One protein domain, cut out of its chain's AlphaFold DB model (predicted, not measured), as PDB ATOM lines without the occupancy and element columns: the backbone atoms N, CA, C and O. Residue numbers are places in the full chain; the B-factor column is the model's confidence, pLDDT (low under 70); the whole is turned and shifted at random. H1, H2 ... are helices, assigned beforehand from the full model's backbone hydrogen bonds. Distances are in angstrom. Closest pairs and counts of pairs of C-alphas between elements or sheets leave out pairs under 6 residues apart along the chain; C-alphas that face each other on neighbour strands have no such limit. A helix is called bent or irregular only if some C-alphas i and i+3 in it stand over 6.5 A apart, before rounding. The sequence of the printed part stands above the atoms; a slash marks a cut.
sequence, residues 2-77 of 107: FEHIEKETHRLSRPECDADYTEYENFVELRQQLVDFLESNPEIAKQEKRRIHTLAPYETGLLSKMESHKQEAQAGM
ATOM      1  N   PHE A   2       9.875 -18.280 -54.262       87.44
ATOM      2  CA  PHE A   2       9.278 -19.513 -53.711       87.44
ATOM      3  C   PHE A   2       9.401 -20.748 -54.612       87.44
ATOM      4  O   PHE A   2       9.877 -21.778 -54.157       87.44
ATOM      5  N   GLU A   3       9.060 -20.631 -55.898       89.38
ATOM      6  CA  GLU A   3       9.176 -21.751 -56.848       89.38
ATOM      7  C   GLU A   3      10.615 -22.263 -56.985       89.38
ATOM      8  O   GLU A   3      10.850 -23.457 -57.156       89.38
ATOM      9  N   HIS A   4      11.593 -21.358 -56.887       92.25
ATOM     10  CA  HIS A   4      12.999 -21.734 -56.934       92.25
ATOM     11  C   HIS A   4      13.390 -22.532 -55.687       92.25
ATOM     12  O   HIS A   4      14.014 -23.580 -55.813       92.25
ATOM     13  N   ILE A   5      12.946 -22.093 -54.506       93.25
ATOM     14  CA  ILE A   5      13.176 -22.805 -53.243       93.25
ATOM     15  C   ILE A   5      12.484 -24.162 -53.238       93.25
ATOM     16  O   ILE A   5      13.100 -25.139 -52.831       93.25
ATOM     17  N   GLU A   6      11.245 -24.262 -53.715       92.69
ATOM     18  CA  GLU A   6      10.537 -25.542 -53.835       92.69
ATOM     19  C   GLU A   6      11.304 -26.507 -54.745       92.69
ATOM     20  O   GLU A   6      11.549 -27.657 -54.377       92.69
ATOM     21  N   LYS A   7      11.754 -26.026 -55.909       93.81
ATOM     22  CA  LYS A   7      12.542 -26.822 -56.850       93.81
ATOM     23  C   LYS A   7      13.854 -27.313 -56.232       93.81
ATOM     24  O   LYS A   7      14.150 -28.504 -56.329       93.81
ATOM     25  N   GLU A   8      14.618 -26.429 -55.593       94.81
ATOM     26  CA  GLU A   8      15.887 -26.799 -54.956       94.81
ATOM     27  C   GLU A   8      15.670 -27.717 -53.750       94.81
ATOM     28  O   GLU A   8      16.380 -28.709 -53.610       94.81
ATOM     29  N   THR A   9      14.619 -27.488 -52.958       95.00
ATOM     30  CA  THR A   9      14.212 -28.387 -51.867       95.00
ATOM     31  C   THR A   9      13.961 -29.795 -52.400       95.00
ATOM     32  O   THR A   9      14.503 -30.762 -51.869       95.00
ATOM     33  N   HIS A  10      13.183 -29.942 -53.476       93.19
ATOM     34  CA  HIS A  10      12.920 -31.247 -54.087       93.19
ATOM     35  C   HIS A  10      14.152 -31.893 -54.716       93.19
ATOM     36  O   HIS A  10      14.222 -33.118 -54.758       93.19
ATOM     37  N   ARG A  11      15.079 -31.105 -55.267       94.81
ATOM     38  CA  ARG A  11      16.316 -31.620 -55.862       94.81
ATOM     39  C   ARG A  11      17.259 -32.132 -54.775       94.81
ATOM     40  O   ARG A  11      17.617 -33.304 -54.797       94.81
ATOM     41  N   LEU A  12      17.596 -31.274 -53.815       94.94
ATOM     42  CA  LEU A  12      18.613 -31.522 -52.790       94.94
ATOM     43  C   LEU A  12      18.159 -32.503 -51.702       94.94
ATOM     44  O   LEU A  12      18.984 -33.142 -51.060       94.94
ATOM     45  N   SER A  13      16.852 -32.673 -51.496       93.00
ATOM     46  CA  SER A  13      16.324 -33.672 -50.553       93.00
ATOM     47  C   SER A  13      16.391 -35.114 -51.061       93.00
ATOM     48  O   SER A  13      16.162 -36.044 -50.284       93.00
ATOM     49  N   ARG A  14      16.680 -35.329 -52.354       91.12
ATOM     50  CA  ARG A  14      16.726 -36.672 -52.937       91.12
ATOM     51  C   ARG A  14      17.973 -37.437 -52.487       91.12
ATOM     52  O   ARG A  14      19.082 -36.907 -52.588       91.12
ATOM     53  N   PRO A  15      17.833 -38.709 -52.080       84.06
ATOM     54  CA  PRO A  15      18.971 -39.563 -51.740       84.06
ATOM     55  C   PRO A  15      20.001 -39.686 -52.870       84.06
ATOM     56  O   PRO A  15      21.200 -39.705 -52.611       84.06
ATOM     57  N   GLU A  16      19.543 -39.724 -54.116       87.81
ATOM     58  CA  GLU A  16      20.362 -39.834 -55.325       87.81
ATOM     59  C   GLU A  16      20.947 -38.502 -55.819       87.81
ATOM     60  O   GLU A  16      21.668 -38.489 -56.813       87.81
ATOM     61  N   CYS A  17      20.658 -37.380 -55.151       88.69
ATOM     62  CA  CYS A  17      21.265 -36.103 -55.504       88.69
ATOM     63  C   CYS A  17      22.759 -36.119 -55.156       88.69
ATOM     64  O   CYS A  17      23.130 -36.275 -53.983       88.69
ATOM     65  N   ASP A  18      23.585 -35.940 -56.185       88.19
ATOM     66  CA  ASP A  18      25.031 -35.740 -56.103       88.19
ATOM     67  C   ASP A  18      25.312 -34.236 -56.133       88.19
ATOM     68  O   ASP A  18      25.713 -33.678 -57.150       88.19
ATOM     69  N   ALA A  19      24.928 -33.570 -55.045       92.06
ATOM     70  CA  ALA A  19      25.198 -32.155 -54.845       92.06
ATOM     71  C   ALA A  19      26.385 -32.000 -53.900       92.06
ATOM     72  O   ALA A  19      26.506 -32.762 -52.934       92.06
ATOM     73  N   ASP A  20      27.240 -31.021 -54.170       90.62
ATOM     74  CA  ASP A  20      28.372 -30.727 -53.299       90.62
ATOM     75  C   ASP A  20      27.970 -29.859 -52.094       90.62
ATOM     76  O   ASP A  20      26.861 -29.329 -52.004       90.62
ATOM     77  N   TYR A  21      28.887 -29.713 -51.134       90.19
ATOM     78  CA  TYR A  21      28.663 -28.888 -49.945       90.19
ATOM     79  C   TYR A  21      28.289 -27.434 -50.284       90.19
ATOM     80  O   TYR A  21      27.418 -26.861 -49.629       90.19
ATOM     81  N   THR A  22      28.909 -26.860 -51.318       92.50
ATOM     82  CA  THR A  22      28.679 -25.477 -51.761       92.50
ATOM     83  C   THR A  22      27.238 -25.288 -52.221       92.50
ATOM     84  O   THR A  22      26.614 -24.270 -51.938       92.50
ATOM     85  N   GLU A  23      26.666 -26.273 -52.914       94.62
ATOM     86  CA  GLU A  23      25.263 -26.233 -53.326       94.62
ATOM     87  C   GLU A  23      24.303 -26.219 -52.130       94.62
ATOM     88  O   GLU A  23      23.322 -25.472 -52.147       94.62
ATOM     89  N   TYR A  24      24.587 -26.989 -51.073       94.31
ATOM     90  CA  TYR A  24      23.795 -26.934 -49.839       94.31
ATOM     91  C   TYR A  24      23.963 -25.599 -49.107       94.31
ATOM     92  O   TYR A  24      22.978 -25.073 -48.591       94.31
ATOM     93  N   GLU A  25      25.172 -25.033 -49.077       94.12
ATOM     94  CA  GLU A  25      25.438 -23.720 -48.476       94.12
ATOM     95  C   GLU A  25      24.650 -22.613 -49.191       94.12
ATOM     96  O   GLU A  25      23.853 -21.915 -48.560       94.12
ATOM     97  N   ASN A  26      24.751 -22.551 -50.521       95.31
ATOM     98  CA  ASN A  26      23.981 -21.622 -51.351       95.31
ATOM     99  C   ASN A  26      22.466 -21.774 -51.132       95.31
ATOM    100  O   ASN A  26      21.718 -20.794 -51.113       95.31
ATOM    101  N   PHE A  27      21.986 -23.008 -50.957       95.62
ATOM    102  CA  PHE A  27      20.577 -23.262 -50.684       95.62
ATOM    103  C   PHE A  27      20.141 -22.766 -49.296       95.62
ATOM    104  O   PHE A  27      19.040 -22.225 -49.156       95.62
ATOM    105  N   VAL A  28      20.988 -22.901 -48.272       93.75
ATOM    106  CA  VAL A  28      20.726 -22.334 -46.939       93.75
ATOM    107  C   VAL A  28      20.648 -20.808 -47.008       93.75
ATOM    108  O   VAL A  28      19.712 -20.229 -46.454       93.75
ATOM    109  N   GLU A  29      21.551 -20.157 -47.742       95.50
ATOM    110  CA  GLU A  29      21.498 -18.706 -47.955       95.50
ATOM    111  C   GLU A  29      20.204 -18.274 -48.657       95.50
ATOM    112  O   GLU A  29      19.525 -17.348 -48.208       95.50
ATOM    113  N   LEU A  30      19.804 -18.986 -49.714       94.88
ATOM    114  CA  LEU A  30      18.550 -18.730 -50.426       94.88
ATOM    115  C   LEU A  30      17.331 -18.845 -49.494       94.88
ATOM    116  O   LEU A  30      16.393 -18.047 -49.578       94.88
ATOM    117  N   ARG A  31      17.331 -19.827 -48.585       94.19
ATOM    118  CA  ARG A  31      16.271 -19.973 -47.579       94.19
ATOM    119  C   ARG A  31      16.273 -18.831 -46.571       94.19
ATOM    120  O   ARG A  31      15.189 -18.378 -46.210       94.19
ATOM    121  N   GLN A  32      17.441 -18.357 -46.145       94.62
ATOM    122  CA  GLN A  32      17.536 -17.212 -45.241       94.62
ATOM    123  C   GLN A  32      16.958 -15.952 -45.893       94.62
ATOM    124  O   GLN A  32      16.113 -15.293 -45.298       94.62
ATOM    125  N   GLN A  33      17.290 -15.693 -47.160       95.31
ATOM    126  CA  GLN A  33      16.715 -14.576 -47.917       95.31
ATOM    127  C   GLN A  33      15.182 -14.647 -47.990       95.31
ATOM    128  O   GLN A  33      14.504 -13.622 -47.895       95.31
ATOM    129  N   LEU A  34      14.615 -15.851 -48.136       93.25
ATOM    130  CA  LEU A  34      13.165 -16.033 -48.084       93.25
ATOM    131  C   LEU A  34      12.598 -15.710 -46.698       93.25
ATOM    132  O   LEU A  34      11.555 -15.064 -46.619       93.25
ATOM    133  N   VAL A  35      13.246 -16.164 -45.625       93.81
ATOM    134  CA  VAL A  35      12.814 -15.870 -44.251       93.81
ATOM    135  C   VAL A  35      12.808 -14.362 -44.009       93.81
ATOM    136  O   VAL A  35      11.772 -13.830 -43.613       93.81
ATOM    137  N   ASP A  36      13.895 -13.673 -44.349       95.75
ATOM    138  CA  ASP A  36      14.035 -12.222 -44.177       95.75
ATOM    139  C   ASP A  36      12.973 -11.454 -44.988       95.75
ATOM    140  O   ASP A  36      12.353 -10.490 -44.522       95.75
ATOM    141  N   PHE A  37      12.705 -11.918 -46.215       94.12
ATOM    142  CA  PHE A  37      11.645 -11.372 -47.055       94.12
ATOM    143  C   PHE A  37      10.260 -11.553 -46.423       94.12
ATOM    144  O   PHE A  37       9.453 -10.623 -46.449       94.12
ATOM    145  N   LEU A  38       9.963 -12.730 -45.868       93.69
ATOM    146  CA  LEU A  38       8.664 -13.020 -45.260       93.69
ATOM    147  C   LEU A  38       8.453 -12.274 -43.947       93.69
ATOM    148  O   LEU A  38       7.335 -11.831 -43.682       93.69
ATOM    149  N   GLU A  39       9.510 -12.094 -43.160       94.75
ATOM    150  CA  GLU A  39       9.487 -11.264 -41.956       94.75
ATOM    151  C   GLU A  39       9.138  -9.810 -42.301       94.75
ATOM    152  O   GLU A  39       8.277  -9.201 -41.667       94.75
ATOM    153  N   SER A  40       9.719  -9.294 -43.386       96.19
ATOM    154  CA  SER A  40       9.430  -7.948 -43.894       96.19
ATOM    155  C   SER A  40       8.044  -7.825 -44.553       96.19
ATOM    156  O   SER A  40       7.546  -6.715 -44.736       96.19
ATOM    157  N   ASN A  41       7.407  -8.944 -44.922       94.94
ATOM    158  CA  ASN A  41       6.144  -8.986 -45.670       94.94
ATOM    159  C   ASN A  41       5.131  -9.971 -45.042       94.94
ATOM    160  O   ASN A  41       4.786 -10.993 -45.649       94.94
ATOM    161  N   PRO A  42       4.580  -9.665 -43.852       93.19
ATOM    162  CA  PRO A  42       3.757 -10.604 -43.082       93.19
ATOM    163  C   PRO A  42       2.451 -11.018 -43.777       93.19
ATOM    164  O   PRO A  42       1.964 -12.130 -43.569       93.19
ATOM    165  N   GLU A  43       1.874 -10.163 -44.625       95.25
ATOM    166  CA  GLU A  43       0.675 -10.518 -45.397       95.25
ATOM    167  C   GLU A  43       0.974 -11.572 -46.472       95.25
ATOM    168  O   GLU A  43       0.184 -12.499 -46.660       95.25
ATOM    169  N   ILE A  44       2.154 -11.512 -47.098       92.25
ATOM    170  CA  ILE A  44       2.614 -12.550 -48.030       92.25
ATOM    171  C   ILE A  44       2.890 -13.846 -47.264       92.25
ATOM    172  O   ILE A  44       2.468 -14.917 -47.693       92.25
ATOM    173  N   ALA A  45       3.513 -13.765 -46.085       91.62
ATOM    174  CA  ALA A  45       3.764 -14.938 -45.247       91.62
ATOM    175  C   ALA A  45       2.476 -15.695 -44.881       91.62
ATOM    176  O   ALA A  45       2.454 -16.929 -44.876       91.62
ATOM    177  N   LYS A  46       1.373 -14.977 -44.625       92.25
ATOM    178  CA  LYS A  46       0.057 -15.593 -44.392       92.25
ATOM    179  C   LYS A  46      -0.492 -16.278 -45.644       92.25
ATOM    180  O   LYS A  46      -1.018 -17.385 -45.529       92.25
ATOM    181  N   GLN A  47      -0.372 -15.643 -46.811       92.50
ATOM    182  CA  GLN A  47      -0.850 -16.188 -48.089       92.50
ATOM    183  C   GLN A  47      -0.082 -17.457 -48.486       92.50
ATOM    184  O   GLN A  47      -0.684 -18.475 -48.828       92.50
ATOM    185  N   GLU A  48       1.240 -17.439 -48.332       91.38
ATOM    186  CA  GLU A  48       2.136 -18.518 -48.758       91.38
ATOM    187  C   GLU A  48       2.329 -19.611 -47.689       91.38
ATOM    188  O   GLU A  48       3.040 -20.593 -47.908       91.38
ATOM    189  N   LYS A  49       1.658 -19.502 -46.532       90.25
ATOM    190  CA  LYS A  49       1.810 -20.413 -45.383       90.25
ATOM    191  C   LYS A  49       1.707 -21.894 -45.755       90.25
ATOM    192  O   LYS A  49       2.452 -22.721 -45.231       90.25
ATOM    193  N   ARG A  50       0.785 -22.251 -46.655       90.44
ATOM    194  CA  ARG A  50       0.622 -23.645 -47.106       90.44
ATOM    195  C   ARG A  50       1.848 -24.148 -47.865       90.44
ATOM    196  O   ARG A  50       2.287 -25.257 -47.587       90.44
ATOM    197  N   ARG A  51       2.412 -23.339 -48.762       89.56
ATOM    198  CA  ARG A  51       3.612 -23.694 -49.537       89.56
ATOM    199  C   ARG A  51       4.831 -23.844 -48.640       89.56
ATOM    200  O   ARG A  51       5.553 -24.828 -48.745       89.56
ATOM    201  N   ILE A  52       4.983 -22.964 -47.652       88.50
ATOM    202  CA  ILE A  52       6.036 -23.102 -46.634       88.50
ATOM    203  C   ILE A  52       5.902 -24.443 -45.898       88.50
ATOM    204  O   ILE A  52       6.878 -25.175 -45.757       88.50
ATOM    205  N   HIS A  53       4.686 -24.820 -45.486       90.75
ATOM    206  CA  HIS A  53       4.462 -26.106 -44.823       90.75
ATOM    207  C   HIS A  53       4.753 -27.321 -45.712       90.75
ATOM    208  O   HIS A  53       5.147 -28.358 -45.180       90.75
ATOM    209  N   THR A  54       4.613 -27.215 -47.037       91.31
ATOM    210  CA  THR A  54       4.968 -28.320 -47.946       91.31
ATOM    211  C   THR A  54       6.469 -28.593 -48.026       91.31
ATOM    212  O   THR A  54       6.846 -29.666 -48.485       91.31
ATOM    213  N   LEU A  55       7.321 -27.686 -47.534       91.00
ATOM    214  CA  LEU A  55       8.772 -27.890 -47.486       91.00
ATOM    215  C   LEU A  55       9.208 -28.771 -46.303       91.00
ATOM    216  O   LEU A  55      10.186 -29.504 -46.412       91.00
ATOM    217  N   ALA A  56       8.456 -28.758 -45.196       90.75
ATOM    218  CA  ALA A  56       8.820 -29.444 -43.951       90.75
ATOM    219  C   ALA A  56       9.148 -30.952 -44.095       90.75
ATOM    220  O   ALA A  56      10.087 -31.412 -43.444       90.75
ATOM    221  N   PRO A  57       8.452 -31.744 -44.937       92.94
ATOM    222  CA  PRO A  57       8.777 -33.161 -45.126       92.94
ATOM    223  C   PRO A  57      10.172 -33.421 -45.717       92.94
ATOM    224  O   PRO A  57      10.707 -34.514 -45.554       92.94
ATOM    225  N   TYR A  58      10.761 -32.439 -46.405       92.94
ATOM    226  CA  TYR A  58      12.051 -32.576 -47.084       92.94
ATOM    227  C   TYR A  58      13.251 -32.261 -46.181       92.94
ATOM    228  O   TYR A  58      14.378 -32.630 -46.514       92.94
ATOM    229  N   GLU A  59      13.019 -31.637 -45.021       90.62
ATOM    230  CA  GLU A  59      14.069 -31.210 -44.083       90.62
ATOM    231  C   GLU A  59      14.941 -32.374 -43.615       90.62
ATOM    232  O   GLU A  59      16.162 -32.261 -43.570       90.62
ATOM    233  N   THR A  60      14.334 -33.526 -43.324       90.69
ATOM    234  CA  THR A  60      15.074 -34.710 -42.873       90.69
ATOM    235  C   THR A  60      16.082 -35.186 -43.922       90.69
ATOM    236  O   THR A  60      17.205 -35.545 -43.573       90.69
ATOM    237  N   GLY A  61      15.708 -35.165 -45.207       89.69
ATOM    238  CA  GLY A  61      16.598 -35.561 -46.304       89.69
ATOM    239  C   GLY A  61      17.771 -34.595 -46.465       89.69
ATOM    240  O   GLY A  61      18.922 -35.024 -46.535       89.69
ATOM    241  N   LEU A  62      17.481 -33.291 -46.428       92.62
ATOM    242  CA  LEU A  62      18.487 -32.228 -46.497       92.62
ATOM    243  C   LEU A  62      19.492 -32.322 -45.340       92.62
ATOM    244  O   LEU A  62      20.702 -32.345 -45.564       92.62
ATOM    245  N   LEU A  63      18.997 -32.448 -44.106       91.50
ATOM    246  CA  LEU A  63      19.838 -32.571 -42.914       91.50
ATOM    247  C   LEU A  63      20.706 -33.831 -42.956       91.50
ATOM    248  O   LEU A  63      21.882 -33.780 -42.603       91.50
ATOM    249  N   SER A  64      20.155 -34.951 -43.429       91.44
ATOM    250  CA  SER A  64      20.914 -36.195 -43.571       91.44
ATOM    251  C   SER A  64      22.087 -36.048 -44.543       91.44
ATOM    252  O   SER A  64      23.160 -36.596 -44.286       91.44
ATOM    253  N   LYS A  65      21.907 -35.323 -45.652       91.31
ATOM    254  CA  LYS A  65      22.969 -35.079 -46.637       91.31
ATOM    255  C   LYS A  65      24.053 -34.155 -46.092       91.31
ATOM    256  O   LYS A  65      25.235 -34.483 -46.184       91.31
ATOM    257  N   MET A  66      23.664 -33.062 -45.441       91.25
ATOM    258  CA  MET A  66      24.619 -32.159 -44.791       91.25
ATOM    259  C   MET A  66      25.435 -32.864 -43.699       91.25
ATOM    260  O   MET A  66      26.649 -32.676 -43.615       91.25
ATOM    261  N   GLU A  67      24.802 -33.719 -42.893       92.69
ATOM    262  CA  GLU A  67      25.516 -34.502 -41.881       92.69
ATOM    263  C   GLU A  67      26.485 -35.510 -42.521       92.69
ATOM    264  O   GLU A  67      27.597 -35.677 -42.025       92.69
ATOM    265  N   SER A  68      26.122 -36.116 -43.658       91.94
ATOM    266  CA  SER A  68      27.029 -36.981 -44.426       91.94
ATOM    267  C   SER A  68      28.283 -36.229 -44.884       91.94
ATOM    268  O   SER A  68      29.393 -36.706 -44.650       91.94
ATOM    269  N   HIS A  69      28.136 -35.032 -45.466       91.31
ATOM    270  CA  HIS A  69      29.283 -34.205 -45.867       91.31
ATOM    271  C   HIS A  69      30.166 -33.828 -44.671       91.31
ATOM    272  O   HIS A  69      31.394 -33.896 -44.742       91.31
ATOM    273  N   LYS A  70      29.552 -33.488 -43.533       93.50
ATOM    274  CA  LYS A  70      30.282 -33.203 -42.293       93.50
ATOM    275  C   LYS A  70      31.076 -34.418 -41.803       93.50
ATOM    276  O   LYS A  70      32.229 -34.266 -41.400       93.50
ATOM    277  N   GLN A  71      30.492 -35.614 -41.830       94.38
ATOM    278  CA  GLN A  71      31.175 -36.845 -41.420       94.38
ATOM    279  C   GLN A  71      32.340 -37.192 -42.353       94.38
ATOM    280  O   GLN A  71      33.414 -37.568 -41.876       94.38
ATOM    281  N   GLU A  72      32.162 -37.017 -43.661       91.88
ATOM    282  CA  GLU A  72      33.218 -37.212 -44.654       91.88
ATOM    283  C   GLU A  72      34.400 -36.264 -44.409       91.88
ATOM    284  O   GLU A  72      35.547 -36.710 -44.313       91.88
ATOM    285  N   ALA A  73      34.121 -34.974 -44.201       92.81
ATOM    286  CA  ALA A  73      35.142 -33.983 -43.877       92.81
ATOM    287  C   ALA A  73      35.892 -34.339 -42.580       92.81
ATOM    288  O   ALA A  73      37.124 -34.322 -42.545       92.81
ATOM    289  N   GLN A  74      35.172 -34.741 -41.526       94.00
ATOM    290  CA  GLN A  74      35.782 -35.180 -40.265       94.00
ATOM    291  C   GLN A  74      36.688 -36.403 -40.448       94.00
ATOM    292  O   GLN A  74      37.775 -36.461 -39.867       94.00
ATOM    293  N   ALA A  75      36.270 -37.381 -41.253       94.38
ATOM    294  CA  ALA A  75      37.084 -38.550 -41.564       94.38
ATOM    295  C   ALA A  75      38.345 -38.171 -42.359       94.38
ATOM    296  O   ALA A  75      39.431 -38.679 -42.070       94.38
ATOM    297  N   GLY A  76      38.223 -37.249 -43.318       93.69
ATOM    298  CA  GLY A  76      39.348 -36.700 -44.075       93.69
ATOM    299  C   GLY A  76      40.379 -36.013 -43.177       93.69
ATOM    300  O   GLY A  76      41.566 -36.328 -43.252       93.69
ATOM    301  N   MET A  77      39.931 -35.147 -42.262       93.25
ATOM    302  CA  MET A  77      40.814 -34.470 -41.303       93.25
ATOM    303  C   MET A  77      41.577 -35.462 -40.417       93.25
ATOM    304  O   MET A  77      42.790 -35.336 -40.263       93.25
TER     305      MET A  77
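This is residues 2 to 77 of the 107 residues of an uncharacterized protein of Cohnella thailandensis (UniProt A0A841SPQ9). H2 and the long, bent helix H4 make the two long edges of a narrow frame, joined at one end by the short helix H3 and drawn together at the other, where H4b passes the start of H2. H1 folds back along H2 as a hairpin and covers one side of this frame, while residues 71 to 77 of H4 stick out beyond it. The printed part has 76 residues with four named helices, H1 to H4 in chain order, and no named strand: all helix. It is only just loose, close to compact, with a radius of gyration of the C-alphas of 14.0 A and spans of 47 by 21 by 16 A.

H1, residues 2 to 12, begins at C-alpha 2 (9.278, -19.513, -53.711) and is 15.2 A long. H2, residues 21 to 40, is 29.1 A long. H3 is residues 42 to 47, 8.8 A. H4, residues 49 to 77, was assigned as one helix by its hydrogen bonds but is bent: C-alphas 57 and 60 are 6.9 A apart. Arm H4a, residues 49 to 57, measures 14.5 A and is irregular, with C-alphas 54 and 57 6.8 A apart; arm H4b, residues 60 to 77, measures 25.8 A and ends at C-alpha 77 (40.814, -34.470, -41.303).

H1 and H2, a helical hairpin, touch at a shallow tilt of 28 degrees, opposite ways; their closest C-alphas, Ile 5 and Arg 31, are 7.0 A apart. H2 and H4b only just touch, with 3 pairs of C-alphas within 8 A, the closest Tyr 21 and His 69 at 6.7 A. H2 and H3 only just touch, with 3 such pairs, and only at the corner, closest at Leu 38 and Ala 45, 5.3 A. H1 and H4a are close but not clearly touching, closest at the C-alphas of Glu 6 and Leu 55, 7.0 A. H2 and H4a are apart. Every O i to N i+4 pair is within hydrogen-bond range in H1, H2, H3 and H4b; in H4a 2 of 5 are, beside 4 of 6 O i to N i+3 pairs.

The farthest C-alphas, Glu 43 and Met 77, are 46.9 A apart. The printed part has no cut and no long link, and no printed residue is under 70 in pLDDT.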